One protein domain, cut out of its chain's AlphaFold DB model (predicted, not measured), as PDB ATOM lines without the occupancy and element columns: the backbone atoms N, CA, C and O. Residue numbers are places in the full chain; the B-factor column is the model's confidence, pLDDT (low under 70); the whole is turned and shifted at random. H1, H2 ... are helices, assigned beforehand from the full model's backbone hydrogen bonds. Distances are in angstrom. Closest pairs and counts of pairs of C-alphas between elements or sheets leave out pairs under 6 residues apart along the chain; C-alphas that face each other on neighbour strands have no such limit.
ATOM      1  N   ASP A  53     -16.690  -9.236  -6.668       69.75
ATOM      2  CA  ASP A  53     -17.391  -8.497  -5.617       69.75
ATOM      3  C   ASP A  53     -18.556  -7.686  -6.190       69.75
ATOM      4  O   ASP A  53     -19.605  -7.552  -5.560       69.75
ATOM      5  N   ARG A  54     -18.426  -7.202  -7.430       73.31
ATOM      6  CA  ARG A  54     -19.475  -6.441  -8.108       73.31
ATOM      7  C   ARG A  54     -20.622  -7.333  -8.570       73.31
ATOM      8  O   ARG A  54     -21.778  -6.917  -8.473       73.31
ATOM      9  N   SER A  55     -20.331  -8.537  -9.065       70.19
ATOM     10  CA  SER A  55     -21.374  -9.501  -9.431       70.19
ATOM     11  C   SER A  55     -22.084 -10.059  -8.202       70.19
ATOM     12  O   SER A  55     -23.315 -10.093  -8.189       70.19
ATOM     13  N   ARG A  56     -21.338 -10.356  -7.132       73.06
ATOM     14  CA  ARG A  56     -21.876 -10.736  -5.819       73.06
ATOM     15  C   ARG A  56     -22.794  -9.654  -5.247       73.06
ATOM     16  O   ARG A  56     -23.947  -9.943  -4.941       73.06
ATOM     17  N   ASN A  57     -22.356  -8.396  -5.206       76.56
ATOM     18  CA  ASN A  57     -23.190  -7.287  -4.726       76.56
ATOM     19  C   ASN A  57     -24.432  -7.067  -5.599       76.56
ATOM     20  O   ASN A  57     -25.510  -6.786  -5.081       76.56
ATOM     21  N   ARG A  58     -24.317  -7.226  -6.923       81.25
ATOM     22  CA  ARG A  58     -25.462  -7.118  -7.838       81.25
ATOM     23  C   ARG A  58     -26.466  -8.257  -7.636       81.25
ATOM     24  O   ARG A  58     -27.665  -8.007  -7.723       81.25
ATOM     25  N   PHE A  59     -25.994  -9.476  -7.380       82.75
ATOM     26  CA  PHE A  59     -26.843 -10.616  -7.032       82.75
ATOM     27  C   PHE A  59     -27.595 -10.352  -5.727       82.75
ATOM     28  O   PHE A  59     -28.823 -10.382  -5.729       82.75
ATOM     29  N   LEU A  60     -26.879  -9.989  -4.659       82.25
ATOM     30  CA  LEU A  60     -27.486  -9.710  -3.357       82.25
ATOM     31  C   LEU A  60     -28.506  -8.573  -3.434       82.25
ATOM     32  O   LEU A  60     -29.617  -8.707  -2.937       82.25
ATOM     33  N   TYR A  61     -28.177  -7.493  -4.144       82.94
ATOM     34  CA  TYR A  61     -29.100  -6.383  -4.358       82.94
ATOM     35  C   TYR A  61     -30.352  -6.800  -5.145       82.94
ATOM     36  O   TYR A  61     -31.460  -6.360  -4.843       82.94
ATOM     37  N   LYS A  62     -30.204  -7.674  -6.150       83.31
ATOM     38  CA  LYS A  62     -31.340  -8.209  -6.910       83.31
ATOM     39  C   LYS A  62     -32.243  -9.070  -6.018       83.31
ATOM     40  O   LYS A  62     -33.459  -8.916  -6.097       83.31
ATOM     41  N   CYS A  63     -31.665  -9.928  -5.177       81.81
ATOM     42  CA  CYS A  63     -32.402 -10.742  -4.209       81.81
ATOM     43  C   CYS A  63     -33.118  -9.875  -3.163       81.81
ATOM     44  O   CYS A  63     -34.307 -10.073  -2.931       81.81
ATOM     45  N   TYR A  64     -32.453  -8.845  -2.629       82.00
ATOM     46  CA  TYR A  64     -33.063  -7.854  -1.736       82.00
ATOM     47  C   TYR A  64     -34.269  -7.156  -2.395       82.00
ATOM     48  O   TYR A  64     -35.372  -7.127  -1.851       82.00
ATOM     49  N   GLN A  65     -34.117  -6.671  -3.634       82.19
ATOM     50  CA  GLN A  65     -35.235  -6.079  -4.379       82.19
ATOM     51  C   GLN A  65     -36.372  -7.071  -4.660       82.19
ATOM     52  O   GLN A  65     -37.533  -6.658  -4.725       82.19
ATOM     53  N   GLN A  66     -36.053  -8.349  -4.878       80.00
ATOM     54  CA  GLN A  66     -37.056  -9.396  -5.037       80.00
ATOM     55  C   GLN A  66     -37.824  -9.590  -3.726       80.00
ATOM     56  O   GLN A  66     -39.046  -9.528  -3.766       80.00
ATOM     57  N   ARG A  67     -37.163  -9.683  -2.568       74.19
ATOM     58  CA  ARG A  67     -37.831  -9.825  -1.258       74.19
ATOM     59  C   ARG A  67     -38.825  -8.711  -0.926       74.19
ATOM     60  O   ARG A  67     -39.839  -8.972  -0.290       74.19
ATOM     61  N   ARG A  68     -38.599  -7.482  -1.407       75.50
ATOM     62  CA  ARG A  68     -39.566  -6.373  -1.247       75.50
ATOM     63  C   ARG A  68     -40.864  -6.559  -2.047       75.50
ATOM     64  O   ARG A  68     -41.817  -5.808  -1.849       75.50
ATOM     65  N   ARG A  69     -40.907  -7.505  -2.986       78.00
ATOM     66  CA  ARG A  69     -42.088  -7.856  -3.787       78.00
ATOM     67  C   ARG A  69     -42.702  -9.148  -3.257       78.00
ATOM     68  O   ARG A  69     -42.006  -9.981  -2.692       78.00
ATOM     69  N   SER A  70     -43.996  -9.346  -3.504       83.44
ATOM     70  CA  SER A  70     -44.676 -10.593  -3.132       83.44
ATOM     71  C   SER A  70     -43.976 -11.817  -3.740       83.44
ATOM     72  O   SER A  70     -43.636 -11.824  -4.929       83.44
ATOM     73  N   TYR A  71     -43.814 -12.862  -2.927       79.56
ATOM     74  CA  TYR A  71     -43.194 -14.136  -3.296       79.56
ATOM     75  C   TYR A  71     -43.784 -14.720  -4.593       79.56
ATOM     76  O   TYR A  71     -43.051 -15.063  -5.523       79.56
ATOM     77  N   HIS A  72     -45.114 -14.699  -4.731       82.62
ATOM     78  CA  HIS A  72     -45.814 -15.176  -5.929       82.62
ATOM     79  C   HIS A  72     -45.484 -14.364  -7.188       82.62
ATOM     80  O   HIS A  72     -45.363 -14.923  -8.277       82.62
ATOM     81  N   VAL A  73     -45.300 -13.048  -7.052       83.56
ATOM     82  CA  VAL A  73     -44.955 -12.165  -8.178       83.56
ATOM     83  C   VAL A  73     -43.541 -12.463  -8.674       83.56
ATOM     84  O   VAL A  73     -43.294 -12.466  -9.882       83.56
ATOM     85  N   ASN A  74     -42.611 -12.755  -7.763       83.94
ATOM     86  CA  ASN A  74     -41.260 -13.158  -8.137       83.94
ATOM     87  C   ASN A  74     -41.247 -14.536  -8.798       83.94
ATOM     88  O   ASN A  74     -40.625 -14.685  -9.850       83.94
ATOM     89  N   ALA A  75     -41.972 -15.505  -8.233       81.00
ATOM     90  CA  ALA A  75     -42.068 -16.854  -8.780       81.00
ATOM     91  C   ALA A  75     -42.661 -16.837 -10.194       81.00
ATOM     92  O   ALA A  75     -42.101 -17.429 -11.115       81.00
ATOM     93  N   PHE A  76     -43.734 -16.068 -10.400       86.25
ATOM     94  CA  PHE A  76     -44.333 -15.887 -11.719       86.25
ATOM     95  C   PHE A  76     -43.357 -15.247 -12.714       86.25
ATOM     96  O   PHE A  76     -43.251 -15.693 -13.854       86.25
ATOM     97  N   ARG A  77     -42.601 -14.226 -12.292       84.88
ATOM     98  CA  ARG A  77     -41.614 -13.561 -13.153       84.88
ATOM     99  C   ARG A  77     -40.475 -14.498 -13.556       84.88
ATOM    100  O   ARG A  77     -40.099 -14.502 -14.723       84.88
ATOM    101  N   GLU A  78     -39.924 -15.268 -12.622       82.81
ATOM    102  CA  GLU A  78     -38.862 -16.242 -12.918       82.81
ATOM    103  C   GLU A  78     -39.382 -17.371 -13.824       82.81
ATOM    104  O   GLU A  78     -38.712 -17.735 -14.794       82.81
ATOM    105  N   GLY A  79     -40.611 -17.848 -13.594       82.44
ATOM    106  CA  GLY A  79     -41.283 -18.806 -14.476       82.44
ATOM    107  C   GLY A  79     -41.519 -18.255 -15.887       82.44
ATOM    108  O   GLY A  79     -41.232 -18.929 -16.874       82.44
ATOM    109  N   ALA A  80     -41.954 -16.999 -16.012       83.75
ATOM    110  CA  ALA A  80     -42.143 -16.338 -17.303       83.75
ATOM    111  C   ALA A  80     -40.818 -16.145 -18.059       83.75
ATOM    112  O   ALA A  80     -40.756 -16.370 -19.268       83.75
ATOM    113  N   VAL A  81     -39.738 -15.774 -17.360       84.31
ATOM    114  CA  VAL A  81     -38.394 -15.683 -17.956       84.31
ATOM    115  C   VAL A  81     -37.937 -17.047 -18.468       84.31
ATOM    116  O   VAL A  81     -37.430 -17.136 -19.585       84.31
ATOM    117  N   PHE A  82     -38.140 -18.110 -17.688       81.75
ATOM    118  CA  PHE A  82     -37.829 -19.471 -18.116       81.75
ATOM    119  C   PHE A  82     -38.636 -19.873 -19.357       81.75
ATOM    120  O   PHE A  82     -38.064 -20.351 -20.336       81.75
ATOM    121  N   LEU A  83     -39.943 -19.601 -19.361       82.81
ATOM    122  CA  LEU A  83     -40.819 -19.880 -20.496       82.81
ATOM    123  C   LEU A  83     -40.345 -19.157 -21.764       82.81
ATOM    124  O   LEU A  83     -40.286 -19.775 -22.826       82.81
ATOM    125  N   LEU A  84     -39.939 -17.888 -21.660       81.50
ATOM    126  CA  LEU A  84     -39.383 -17.120 -22.780       81.50
ATOM    127  C   LEU A  84     -38.049 -17.686 -23.287       81.50
ATOM    128  O   LEU A  84     -37.825 -17.729 -24.494       81.50
ATOM    129  N   GLN A  85     -37.168 -18.141 -22.395       77.25
ATOM    130  CA  GLN A  85     -35.896 -18.755 -22.791       77.25
ATOM    131  C   GLN A  85     -36.117 -20.069 -23.541       77.25
ATOM    132  O   GLN A  85     -35.543 -20.272 -24.609       77.25
ATOM    133  N   VAL A  86     -36.990 -20.935 -23.019       76.44
ATOM    134  CA  VAL A  86     -37.359 -22.204 -23.663       76.44
ATOM    135  C   VAL A  86     -38.034 -21.948 -25.012       76.44
ATOM    136  O   VAL A  86     -37.685 -22.586 -26.001       76.44
ATOM    137  N   SER A  87     -38.915 -20.947 -25.076       74.50
ATOM    138  CA  SER A  87     -39.537 -20.448 -26.311       74.50
ATOM    139  C   SER A  87     -38.529 -20.040 -27.364       74.50
ATOM    140  O   SER A  87     -38.611 -20.478 -28.511       74.50
ATOM    141  N   PHE A  88     -37.541 -19.247 -26.967       74.19
ATOM    142  CA  PHE A  88     -36.503 -18.795 -27.873       74.19
ATOM    143  C   PHE A  88     -35.639 -19.958 -28.376       74.19
ATOM    144  O   PHE A  88     -35.384 -20.057 -29.573       74.19
ATOM    145  N   ILE A  89     -35.233 -20.873 -27.489       72.81
ATOM    146  CA  ILE A  89     -34.426 -22.045 -27.859       72.81
ATOM    147  C   ILE A  89     -35.195 -22.951 -28.828       72.81
ATOM    148  O   ILE A  89     -34.637 -23.354 -29.847       72.81
ATOM    149  N   LEU A  90     -36.470 -23.238 -28.551       70.38
ATOM    150  CA  LEU A  90     -37.335 -24.018 -29.440       70.38
ATOM    151  C   LEU A  90     -37.495 -23.343 -30.807       70.38
ATOM    152  O   LEU A  90     -37.304 -23.995 -31.830       70.38
ATOM    153  N   ALA A  91     -37.774 -22.037 -30.835       67.75
ATOM    154  CA  ALA A  91     -37.916 -21.277 -32.075       67.75
ATOM    155  C   ALA A  91     -36.630 -21.288 -32.918       67.75
ATOM    156  O   ALA A  91     -36.684 -21.515 -34.125       67.75
ATOM    157  N   VAL A  92     -35.462 -21.102 -32.293       65.94
ATOM    158  CA  VAL A  92     -34.163 -21.146 -32.985       65.94
ATOM    159  C   VAL A  92     -33.851 -22.558 -33.485       65.94
ATOM    160  O   VAL A  92     -33.390 -22.708 -34.616       65.94
ATOM    161  N   SER A  93     -34.149 -23.591 -32.696       63.75
ATOM    162  CA  SER A  93     -33.838 -24.989 -33.035       63.75
ATOM    163  C   SER A  93     -34.726 -25.540 -34.156       63.75
ATOM    164  O   SER A  93     -34.267 -26.340 -34.965       63.75
ATOM    165  N   LEU A  94     -35.979 -25.081 -34.237       62.12
ATOM    166  CA  LEU A  94     -36.944 -25.470 -35.273       62.12
ATOM    167  C   LEU A  94     -36.844 -24.614 -36.551       62.12
ATOM    168  O   LEU A  94     -37.436 -24.965 -37.569       62.12
ATOM    169  N   SER A  95     -36.066 -23.522 -36.541       55.97
ATOM    170  CA  SER A  95     -35.878 -22.600 -37.681       55.97
ATOM    171  C   SER A  95     -34.966 -23.142 -38.805       55.97
ATOM    172  O   SER A  95     -34.124 -22.439 -39.379       55.97
ATOM    173  N   GLY A  96     -35.168 -24.405 -39.182       54.12
ATOM    174  CA  GLY A  96     -34.549 -25.080 -40.328       54.12
ATOM    175  C   GLY A  96     -35.007 -24.575 -41.706       54.12
ATOM    176  O   GLY A  96     -34.934 -25.329 -42.666       54.12
ATOM    177  N   GLY A  97     -35.473 -23.324 -41.824       52.72
ATOM    178  CA  GLY A  97     -35.887 -22.702 -43.093       52.72
ATOM    179  C   GLY A  97     -37.398 -22.589 -43.330       52.72
ATOM    180  O   GLY A  97     -37.799 -22.107 -44.381       52.72
ATOM    181  N   ILE A  98     -38.237 -22.981 -42.369       54.75
ATOM    182  CA  ILE A  98     -39.695 -22.783 -42.419       54.75
ATOM    183  C   ILE A  98     -40.057 -21.632 -41.479       54.75
ATOM    184  O   ILE A  98     -39.454 -21.505 -40.410       54.75
ATOM    185  N   GLU A  99     -41.009 -20.784 -41.886       56.12
ATOM    186  CA  GLU A  99     -41.498 -19.650 -41.095       56.12
ATOM    187  C   GLU A  99     -41.801 -20.083 -39.649       56.12
ATOM    188  O   GLU A  99     -42.730 -20.864 -39.410       56.12
ATOM    189  N   PRO A 100     -41.027 -19.592 -38.664       54.91
ATOM    190  CA  PRO A 100     -41.053 -20.114 -37.303       54.91
ATOM    191  C   PRO A 100     -42.397 -19.885 -36.611       54.91
ATOM    192  O   PRO A 100     -42.711 -20.594 -35.669       54.91
ATOM    193  N   PHE A 101     -43.220 -18.944 -37.081       55.81
ATOM    194  CA  PHE A 101     -44.535 -18.661 -36.504       55.81
ATOM    195  C   PHE A 101     -45.594 -19.723 -36.833       55.81
ATOM    196  O   PHE A 101     -46.478 -19.986 -36.017       55.81
ATOM    197  N   THR A 102     -45.504 -20.361 -37.999       55.28
ATOM    198  CA  THR A 102     -46.605 -21.159 -38.559       55.28
ATOM    199  C   THR A 102     -46.655 -22.570 -37.960       55.28
ATOM    200  O   THR A 102     -47.736 -23.085 -37.679       55.28
ATOM    201  N   VAL A 103     -45.492 -23.164 -37.665       55.38
ATOM    202  CA  VAL A 103     -45.375 -24.456 -36.953       55.38
ATOM    203  C   VAL A 103     -45.637 -24.289 -35.448       55.38
ATOM    204  O   VAL A 103     -46.274 -25.128 -34.811       55.38
ATOM    205  N   TYR A 104     -45.211 -23.156 -34.886       59.00
ATOM    206  CA  TYR A 104     -45.274 -22.858 -33.453       59.00
ATOM    207  C   TYR A 104     -46.703 -22.712 -32.915       59.00
ATOM    208  O   TYR A 104     -46.971 -23.100 -31.780       59.00
ATOM    209  N   ILE A 105     -47.622 -22.189 -33.736       59.31
ATOM    210  CA  ILE A 105     -49.018 -21.927 -33.350       59.31
ATOM    211  C   ILE A 105     -49.952 -23.102 -33.678       59.31
ATOM    212  O   ILE A 105     -51.024 -23.194 -33.086       59.31
ATOM    213  N   ARG A 106     -49.598 -24.012 -34.596       57.31
ATOM    214  CA  ARG A 106     -50.558 -25.011 -35.104       57.31
ATOM    215  C   ARG A 106     -50.383 -26.425 -34.543       57.31
ATOM    216  O   ARG A 106     -51.393 -27.091 -34.346       57.31
ATOM    217  N   GLU A 107     -49.161 -26.863 -34.227       59.84
ATOM    218  CA  GLU A 107     -48.901 -28.275 -33.861       59.84
ATOM    219  C   GLU A 107     -48.281 -28.489 -32.468       59.84
ATOM    220  O   GLU A 107     -48.235 -29.614 -31.978       59.84
ATOM    221  N   LEU A 108     -47.858 -27.424 -31.776       68.12
ATOM    222  CA  LEU A 108     -47.095 -27.530 -30.521       68.12
ATOM    223  C   LEU A 108     -47.866 -27.117 -29.257       68.12
ATOM    224  O   LEU A 108     -47.265 -26.989 -28.193       68.12
ATOM    225  N   TRP A 109     -49.193 -26.950 -29.319       69.19
ATOM    226  CA  TRP A 109     -50.009 -26.562 -28.153       69.19
ATOM    227  C   TRP A 109     -49.836 -27.494 -26.948       69.19
ATOM    228  O   TRP A 109     -49.715 -27.018 -25.821       69.19
ATOM    229  N   GLY A 110     -49.757 -28.808 -27.178       72.31
ATOM    230  CA  GLY A 110     -49.504 -29.778 -26.108       72.31
ATOM    231  C   GLY A 110     -48.145 -29.566 -25.435       72.31
ATOM    232  O   GLY A 110     -48.047 -29.606 -24.211       72.31
ATOM    233  N   LEU A 111     -47.113 -29.244 -26.220       71.12
ATOM    234  CA  LEU A 111     -45.779 -28.935 -25.709       71.12
ATOM    235  C   LEU A 111     -45.777 -27.617 -24.918       71.12
ATOM    236  O   LEU A 111     -45.166 -27.551 -23.856       71.12
ATOM    237  N   TRP A 112     -46.519 -26.599 -25.369       73.88
ATOM    238  CA  TRP A 112     -46.671 -25.324 -24.654       73.88
ATOM    239  C   TRP A 112     -47.338 -25.472 -23.297       73.88
ATOM    240  O   TRP A 112     -46.878 -24.877 -22.323       73.88
ATOM    241  N   ILE A 113     -48.388 -26.289 -23.214       79.56
ATOM    242  CA  ILE A 113     -49.063 -26.577 -21.948       79.56
ATOM    243  C   ILE A 113     -48.093 -27.268 -20.986       79.56
ATOM    244  O   ILE A 113     -47.980 -26.849 -19.838       79.56
ATOM    245  N   VAL A 114     -47.334 -28.262 -21.459       79.19
ATOM    246  CA  VAL A 114     -46.321 -28.950 -20.641       79.19
ATOM    247  C   VAL A 114     -45.235 -27.979 -20.166       79.19
ATOM    248  O   VAL A 114     -44.916 -27.949 -18.979       79.19
ATOM    249  N   VAL A 115     -44.709 -27.132 -21.057       79.06
ATOM    250  CA  VAL A 115     -43.707 -26.112 -20.705       79.06
ATOM    251  C   VAL A 115     -44.261 -25.132 -19.672       79.06
ATOM    252  O   VAL A 115     -43.550 -24.789 -18.733       79.06
ATOM    253  N   LEU A 116     -45.521 -24.712 -19.790       81.25
ATOM    254  CA  LEU A 116     -46.154 -23.775 -18.861       81.25
ATOM    255  C   LEU A 116     -46.398 -24.404 -17.481       81.25
ATOM    256  O   LEU A 116     -46.106 -23.777 -16.461       81.25
ATOM    257  N   VAL A 117     -46.852 -25.661 -17.447       83.94
ATOM    258  CA  VAL A 117     -47.034 -26.443 -16.212       83.94
ATOM    259  C   VAL A 117     -45.704 -26.676 -15.495       83.94
ATOM    260  O   VAL A 117     -45.686 -26.703 -14.272       83.94
ATOM    261  N   ILE A 118     -44.592 -26.796 -16.224       82.69
ATOM    262  CA  ILE A 118     -43.246 -26.959 -15.650       82.69
ATOM    263  C   ILE A 118     -42.634 -25.608 -15.238       82.69
ATOM    264  O   ILE A 118     -41.978 -25.509 -14.199       82.69
ATOM    265  N   ALA A 119     -42.863 -24.552 -16.021       82.75
ATOM    266  CA  ALA A 119     -42.279 -23.231 -15.807       82.75
ATOM    267  C   ALA A 119     -42.736 -22.581 -14.496       82.75
ATOM    268  O   ALA A 119     -41.933 -21.940 -13.818       82.75
ATOM    269  N   LEU A 120     -44.010 -22.750 -14.127       80.44
ATOM    270  CA  LEU A 120     -44.561 -22.160 -12.907       80.44
ATOM    271  C   LEU A 120     -43.917 -22.749 -11.633       80.44
ATOM    272  O   LEU A 120     -43.333 -21.966 -10.882       80.44
ATOM    273  N   PRO A 121     -43.914 -24.079 -11.393       83.88
ATOM    274  CA  PRO A 121     -43.200 -24.694 -10.270       83.88
ATOM    275  C   PRO A 121     -41.703 -24.382 -10.254       83.88
ATOM    276  O   PRO A 121     -41.150 -24.092  -9.197       83.88
ATOM    277  N   LEU A 122     -41.043 -24.373 -11.419       82.62
ATOM    278  CA  LEU A 122     -39.630 -23.988 -11.512       82.62
ATOM    279  C   LEU A 122     -39.382 -22.548 -11.058       82.62
ATOM    280  O   LEU A 122     -38.341 -22.270 -10.464       82.62
ATOM    281  N   GLY A 123     -40.324 -21.642 -11.320       81.50
ATOM    282  CA  GLY A 123     -40.285 -20.275 -10.815       81.50
ATOM    283  C   GLY A 123     -40.262 -20.229  -9.288       81.50
ATOM    284  O   GLY A 123     -39.423 -19.537  -8.718       81.50
ATOM    285  N   TYR A 124     -41.117 -21.016  -8.630       82.56
ATOM    286  CA  TYR A 124     -41.157 -21.130  -7.167       82.56
ATOM    287  C   TYR A 124     -39.862 -21.708  -6.590       82.56
ATOM    288  O   TYR A 124     -39.241 -21.078  -5.736       82.56
ATOM    289  N   ILE A 125     -39.399 -22.837  -7.136       84.75
ATOM    290  CA  ILE A 125     -38.150 -23.487  -6.710       84.75
ATOM    291  C   ILE A 125     -36.960 -22.532  -6.863       84.75
ATOM    292  O   ILE A 125     -36.092 -22.463  -5.999       84.75
ATOM    293  N   ARG A 126     -36.905 -21.761  -7.957       80.38
ATOM    294  CA  ARG A 126     -35.831 -20.781  -8.170       80.38
ATOM    295  C   ARG A 126     -35.856 -19.644  -7.163       80.38
ATOM    296  O   ARG A 126     -34.783 -19.201  -6.765       80.38
ATOM    297  N   VAL A 127     -37.032 -19.141  -6.793       84.81
ATOM    298  CA  VAL A 127     -37.129 -18.084  -5.777       84.81
ATOM    299  C   VAL A 127     -36.644 -18.612  -4.435       84.81
ATOM    300  O   VAL A 127     -35.783 -17.980  -3.835       84.81
ATOM    301  N   GLU A 128     -37.107 -19.791  -4.023       84.12
ATOM    302  CA  GLU A 128     -36.683 -20.426  -2.771       84.12
ATOM    303  C   GLU A 128     -35.169 -20.682  -2.744       84.12
ATOM    304  O   GLU A 128     -34.473 -20.234  -1.836       84.12
ATOM    305  N   MET A 129     -34.616 -21.283  -3.800       85.00
ATOM    306  CA  MET A 129     -33.176 -21.528  -3.905       85.00
ATOM    307  C   MET A 129     -32.360 -20.224  -3.885       85.00
ATOM    308  O   MET A 129     -31.296 -20.164  -3.268       85.00
ATOM    309  N   ASN A 130     -32.843 -19.165  -4.543       83.44
ATOM    310  CA  ASN A 130     -32.188 -17.857  -4.509       83.44
ATOM    311  C   ASN A 130     -32.246 -17.218  -3.116       83.44
ATOM    312  O   ASN A 130     -31.309 -16.510  -2.751       83.44
ATOM    313  N   GLU A 131     -33.316 -17.445  -2.352       81.94
ATOM    314  CA  GLU A 131     -33.425 -16.983  -0.968       81.94
ATOM    315  C   GLU A 131     -32.444 -17.712  -0.052       81.94
ATOM    316  O   GLU A 131     -31.723 -17.044   0.684       81.94
ATOM    317  N   THR A 132     -32.327 -19.038  -0.156       84.31
ATOM    318  CA  THR A 132     -31.330 -19.804   0.611       84.31
ATOM    319  C   THR A 132     -29.908 -19.344   0.287       84.31
ATOM    320  O   THR A 132     -29.116 -19.057   1.184       84.31
ATOM    321  N   LEU A 133     -29.583 -19.191  -1.003       82.19
ATOM    322  CA  LEU A 133     -28.268 -18.710  -1.439       82.19
ATOM    323  C   LEU A 133     -27.977 -17.281  -0.966       82.19
ATOM    324  O   LEU A 133     -26.827 -16.952  -0.675       82.19
ATOM    325  N   TYR A 134     -29.001 -16.427  -0.911       83.81
ATOM    326  CA  TYR A 134     -28.884 -15.080  -0.367       83.81
ATOM    327  C   TYR A 134     -28.572 -15.118   1.130       83.81
ATOM    328  O   TYR A 134     -27.620 -14.471   1.556       83.81
ATOM    329  N   GLU A 135     -29.317 -15.900   1.912       81.00
ATOM    330  CA  GLU A 135     -29.117 -16.011   3.360       81.00
ATOM    331  C   GLU A 135     -27.731 -16.551   3.706       81.00
ATOM    332  O   GLU A 135     -27.019 -15.933   4.497       81.00
ATOM    333  N   GLU A 136     -27.285 -17.618   3.041       82.31
ATOM    334  CA  GLU A 136     -25.933 -18.146   3.231       82.31
ATOM    335  C   GLU A 136     -24.847 -17.124   2.873       82.31
ATOM    336  O   GLU A 136     -23.815 -17.030   3.545       82.31
ATOM    337  N   ALA A 137     -25.039 -16.376   1.782       82.44
ATOM    338  CA  ALA A 137     -24.070 -15.386   1.331       82.44
ATOM    339  C   ALA A 137     -23.987 -14.200   2.298       82.44
ATOM    340  O   ALA A 137     -22.884 -13.754   2.616       82.44
ATOM    341  N   VAL A 138     -25.131 -13.723   2.790       81.31
ATOM    342  CA  VAL A 138     -25.211 -12.652   3.786       81.31
ATOM    343  C   VAL A 138     -24.618 -13.113   5.115       81.31
ATOM    344  O   VAL A 138     -23.784 -12.403   5.671       81.31
ATOM    345  N   GLN A 139     -24.952 -14.314   5.592       80.81
ATOM    346  CA  GLN A 139     -24.402 -14.858   6.833       80.81
ATOM    347  C   GLN A 139     -22.872 -14.944   6.779       80.81
ATOM    348  O   GLN A 139     -22.196 -14.427   7.670       80.81
ATOM    349  N   LYS A 140     -22.314 -15.494   5.693       81.31
ATOM    350  CA  LYS A 140     -20.857 -15.546   5.484       81.31
ATOM    351  C   LYS A 140     -20.223 -14.157   5.446       81.31
ATOM    352  O   LYS A 140     -19.088 -13.997   5.878       81.31
ATOM    353  N   MET A 141     -20.899 -13.147   4.902       76.88
ATOM    354  CA  MET A 141     -20.376 -11.775   4.884       76.88
ATOM    355  C   MET A 141     -20.348 -11.156   6.276       76.88
ATOM    356  O   MET A 141     -19.340 -10.557   6.643       76.88
ATOM    357  N   VAL A 142     -21.408 -11.354   7.061       75.69
ATOM    358  CA  VAL A 142     -21.474 -10.865   8.443       75.69
ATOM    359  C   VAL A 142     -20.423 -11.559   9.315       75.69
ATOM    360  O   VAL A 142     -19.716 -10.879  10.051       75.69
ATOM    361  N   GLU A 143     -20.245 -12.879   9.185       79.75
ATOM    362  CA  GLU A 143     -19.180 -13.636   9.873       79.75
ATOM    363  C   GLU A 143     -17.772 -13.129   9.517       79.75
ATOM    364  O   GLU A 143     -16.889 -13.085  10.371       79.75
ATOM    365  N   ASN A 144     -17.567 -12.693   8.271       80.12
ATOM    366  CA  ASN A 144     -16.305 -12.110   7.809       80.12
ATOM    367  C   ASN A 144     -16.148 -10.614   8.157       80.12
ATOM    368  O   ASN A 144     -15.126 -10.019   7.813       80.12
ATOM    369  N   GLY A 145     -17.135  -9.992   8.813       73.00
ATOM    370  CA  GLY A 145     -17.125  -8.566   9.152       73.00
ATOM    371  C   GLY A 145     -17.285  -7.626   7.948       73.00
ATOM    372  O   GLY A 145     -16.959  -6.443   8.048       73.00
ATOM    373  N   GLU A 146     -17.760  -8.125   6.803       77.38
ATOM    374  CA  GLU A 146     -18.024  -7.314   5.612       77.38
ATOM    375  C   GLU A 146     -19.360  -6.567   5.766       77.38
ATOM    376  O   GLU A 146     -20.402  -7.176   6.015       77.38
ATOM    377  N   THR A 147     -19.357  -5.241   5.585       65.94
ATOM    378  CA  THR A 147     -20.585  -4.436   5.633       65.94
ATOM    379  C   THR A 147     -21.237  -4.321   4.255       65.94
ATOM    380  O   THR A 147     -20.630  -3.905   3.264       65.94
ATOM    381  N   LEU A 148     -22.521  -4.679   4.182       69.50
ATOM    382  CA  LEU A 148     -23.348  -4.495   2.994       69.50
ATOM    383  C   LEU A 148     -24.064  -3.146   3.084       69.50
ATOM    384  O   LEU A 148     -25.031  -3.001   3.824       69.50
ATOM    385  N   ARG A 149     -23.614  -2.169   2.289       67.69
ATOM    386  CA  ARG A 149     -24.154  -0.794   2.286       67.69
ATOM    387  C   ARG A 149     -25.679  -0.718   2.134       67.69
ATOM    388  O   ARG A 149     -26.300   0.139   2.736       67.69
ATOM    389  N   PHE A 150     -26.291  -1.624   1.369       69.06
ATOM    390  CA  PHE A 150     -27.748  -1.634   1.181       69.06
ATOM    391  C   PHE A 150     -28.523  -2.242   2.366       69.06
ATOM    392  O   PHE A 150     -29.714  -1.988   2.484       69.06
ATOM    393  N   LEU A 151     -27.879  -3.020   3.247       65.19
ATOM    394  CA  LEU A 151     -28.488  -3.493   4.501       65.19
ATOM    395  C   LEU A 151     -28.405  -2.438   5.613       65.19
ATOM    396  O   LEU A 151     -29.192  -2.472   6.552       65.19
ATOM    397  N   GLU A 152     -27.467  -1.491   5.525       65.62
ATOM    398  CA  GLU A 152     -27.413  -0.341   6.440       65.62
ATOM    399  C   GLU A 152     -28.585   0.628   6.206       65.62
ATOM    400  O   GLU A 152     -29.018   1.303   7.137       65.62
ATOM    401  N   GLU A 153     -29.124   0.649   4.984       68.56
ATOM    402  CA  GLU A 153     -30.287   1.451   4.590       68.56
ATOM    403  C   GLU A 153     -31.632   0.847   5.056       68.56
ATOM    404  O   GLU A 153     -32.640   1.553   5.044       68.56
ATOM    405  N   ASP A 154     -31.661  -0.418   5.506       69.56
ATOM    406  CA  ASP A 154     -32.870  -1.117   5.972       69.56
ATOM    407  C   ASP A 154     -32.667  -1.768   7.361       69.56
ATOM    408  O   ASP A 154     -32.211  -2.915   7.472       69.56
ATOM    409  N   PRO A 155     -33.000  -1.056   8.458       66.44
ATOM    410  CA  PRO A 155     -32.735  -1.529   9.814       66.44
ATOM    411  C   PRO A 155     -33.529  -2.791  10.180       66.44
ATOM    412  O   PRO A 155     -33.070  -3.561  11.022       66.44
ATOM    413  N   ILE A 156     -34.674  -3.039   9.530       71.62
ATOM    414  CA  ILE A 156     -35.536  -4.200   9.798       71.62
ATOM    415  C   ILE A 156     -34.866  -5.482   9.296       71.62
ATOM    416  O   ILE A 156     -34.829  -6.494   9.999       71.62
ATOM    417  N   GLU A 157     -34.297  -5.448   8.090       66.00
ATOM    418  CA  GLU A 157     -33.615  -6.614   7.525       66.00
ATOM    419  C   GLU A 157     -32.302  -6.905   8.259       66.00
ATOM    420  O   GLU A 157     -31.993  -8.066   8.546       66.00
ATOM    421  N   ARG A 158     -31.583  -5.855   8.674       66.25
ATOM    422  CA  ARG A 158     -30.401  -5.983   9.535       66.25
ATOM    423  C   ARG A 158     -30.735  -6.654  10.868       66.25
ATOM    424  O   ARG A 158     -30.007  -7.549  11.294       66.25
ATOM    425  N   GLU A 159     -31.827  -6.254  11.517       68.19
ATOM    426  CA  GLU A 159     -32.253  -6.841  12.790       68.19
ATOM    427  C   GLU A 159     -32.655  -8.315  12.637       68.19
ATOM    428  O   GLU A 159     -32.328  -9.129  13.497       68.19
ATOM    429  N   ARG A 160     -33.289  -8.694  11.520       69.62
ATOM    430  CA  ARG A 160     -33.637 -10.093  11.220       69.62
ATOM    431  C   ARG A 160     -32.399 -10.975  11.031       69.62
ATOM    432  O   ARG A 160     -32.351 -12.078  11.567       69.62
ATOM    433  N   ILE A 161     -31.392 -10.490  10.305       68.81
ATOM    434  CA  ILE A 161     -30.129 -11.217  10.100       68.81
ATOM    435  C   ILE A 161     -29.380 -11.381  11.430       68.81
ATOM    436  O   ILE A 161     -28.874 -12.464  11.717       68.81
ATOM    437  N   LEU A 162     -29.360 -10.337  12.265       65.62
ATOM    438  CA  LEU A 162     -28.766 -10.393  13.603       65.62
ATOM    439  C   LEU A 162     -29.525 -11.361  14.525       65.62
ATOM    440  O   LEU A 162     -28.892 -12.160  15.209       65.62
ATOM    441  N   LYS A 163     -30.866 -11.352  14.500       64.69
ATOM    442  CA  LYS A 163     -31.708 -12.278  15.280       64.69
ATOM    443  C   LYS A 163     -31.455 -13.740  14.917       64.69
ATOM    444  O   LYS A 163     -31.281 -14.553  15.827       64.69
ATOM    445  N   ASN A 164     -31.333 -14.046  13.623       63.47
ATOM    446  CA  ASN A 164     -30.995 -15.388  13.137       63.47
ATOM    447  C   ASN A 164     -29.597 -15.860  13.589       63.47
ATOM    448  O   ASN A 164     -29.388 -17.058  13.743       63.47
ATOM    449  N   GLN A 165     -28.645 -14.954  13.855       59.94
ATOM    450  CA  GLN A 165     -27.327 -15.315  14.407       59.94
ATOM    451  C   GLN A 165     -27.357 -15.622  15.909       59.94
ATOM    452  O   GLN A 165     -26.560 -16.424  16.388       59.94
ATOM    453  N   THR A 166     -28.267 -15.001  16.662       56.56
ATOM    454  CA  THR A 166     -28.428 -15.240  18.108       56.56
ATOM    455  C   THR A 166     -29.200 -16.515  18.460       56.56
ATOM    456  O   THR A 166     -29.302 -16.835  19.642       56.56
ATOM    457  N   GLY A 167     -29.702 -17.267  17.473       50.00
ATOM    458  CA  GLY A 167     -30.378 -18.548  17.709       50.00
ATOM    459  C   GLY A 167     -31.727 -18.428  18.424       50.00
ATOM    460  O   GLY A 167     -32.126 -19.354  19.127       50.00
ATOM    461  N   ASP A 168     -32.427 -17.300  18.276       47.28
ATOM    462  CA  ASP A 168     -33.792 -17.154  18.792       47.28
ATOM    463  C   ASP A 168     -34.794 -17.524  17.685       47.28
ATOM    464  O   ASP A 168     -35.338 -16.669  16.982       47.28
ATOM    465  N   ASP A 169     -34.985 -18.837  17.504       45.94
ATOM    466  CA  ASP A 169     -35.942 -19.494  16.595       45.94
ATOM    467  C   ASP A 169     -37.406 -19.255  17.019       45.94
ATOM    468  O   ASP A 169     -38.203 -20.174  17.232       45.94
TER     469      ASP A 169
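This is residues 53 to 169 of the 174 residues of an uncharacterized protein of Bacillus selenitireducens (strain ATCC 700615 / DSM 15326 / MLS10) (UniProt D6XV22). The long helix H4, kinked near residue 121, is the spine of a narrow shape; H2 crosses it and spreads from its first half like a V, with short H3 at the open end. H1 crosses H4's other half, and small H5 and H6 fold back near its end. There are 117 residues printed, with six named helices, H1 to H6 in order, and no named strand: all helix. The whole is only just loose, close to extended, with radius of gyration of the C-alphas 19.8 A, and spans 60 by 30 by 19 A.

Start at H1, residues 53 to 67; its residues 60 to 63 alone touch H4, residues 109 to 143, closest at C-alphas Leu 60 and Tyr 134, 6.3 A, a steep tilt of 64 degrees. H2, residues 71 to 94, touches H4's residues 115 to 127 alone, closest at C-alphas Gly 79 and Gly 123, 4.1 A, a steep tilt of 55 degrees, opposite ways. Helix packing is mostly crossed, at steep tilts. H3, residues 100 to 106, only just touches H2, with 3 pairs of C-alphas within 8 A, the closest Ala 91 and Pro 100, 6.2 A. H5, residues 149 to 152, and H6, residues 155 to 165, only just touch, with 3 pairs, only at the corner, closest at C-alphas Leu 151 and Arg 158, 5.9 A. H6 is close to H4 but not clearly touching: C-alphas Gln 139 and Ile 161 are 7.5 A apart. Every O i to N i+4 pair is within hydrogen-bond range in H1, H2 and H6; H4 has 30 of 31, H3 1 of 3 with 0 of 4 O i to N i+3 pairs, and H5 is too short for one.

Find C-alpha 53 at (-17.391, -8.497, -5.617), where H1 begins its 20.9 A. H2 is 34.5 A long; H4 runs 50.6 A to C-alpha 143 at (-19.180, -13.636, 9.873). H6 ends at C-alpha 165, (-27.327, -15.315, 14.407).

The C-alphas farthest apart, Gly 97 and Asp 168, are 62.2 A apart. The printed part has no cut, and the five links between helices are tight. Residues 105 to 111, of which 109 to 111 belong to H4, stand free. The model's pLDDT is under 70 at 53, 91 to 109, 147 to 155 and 157 to 169.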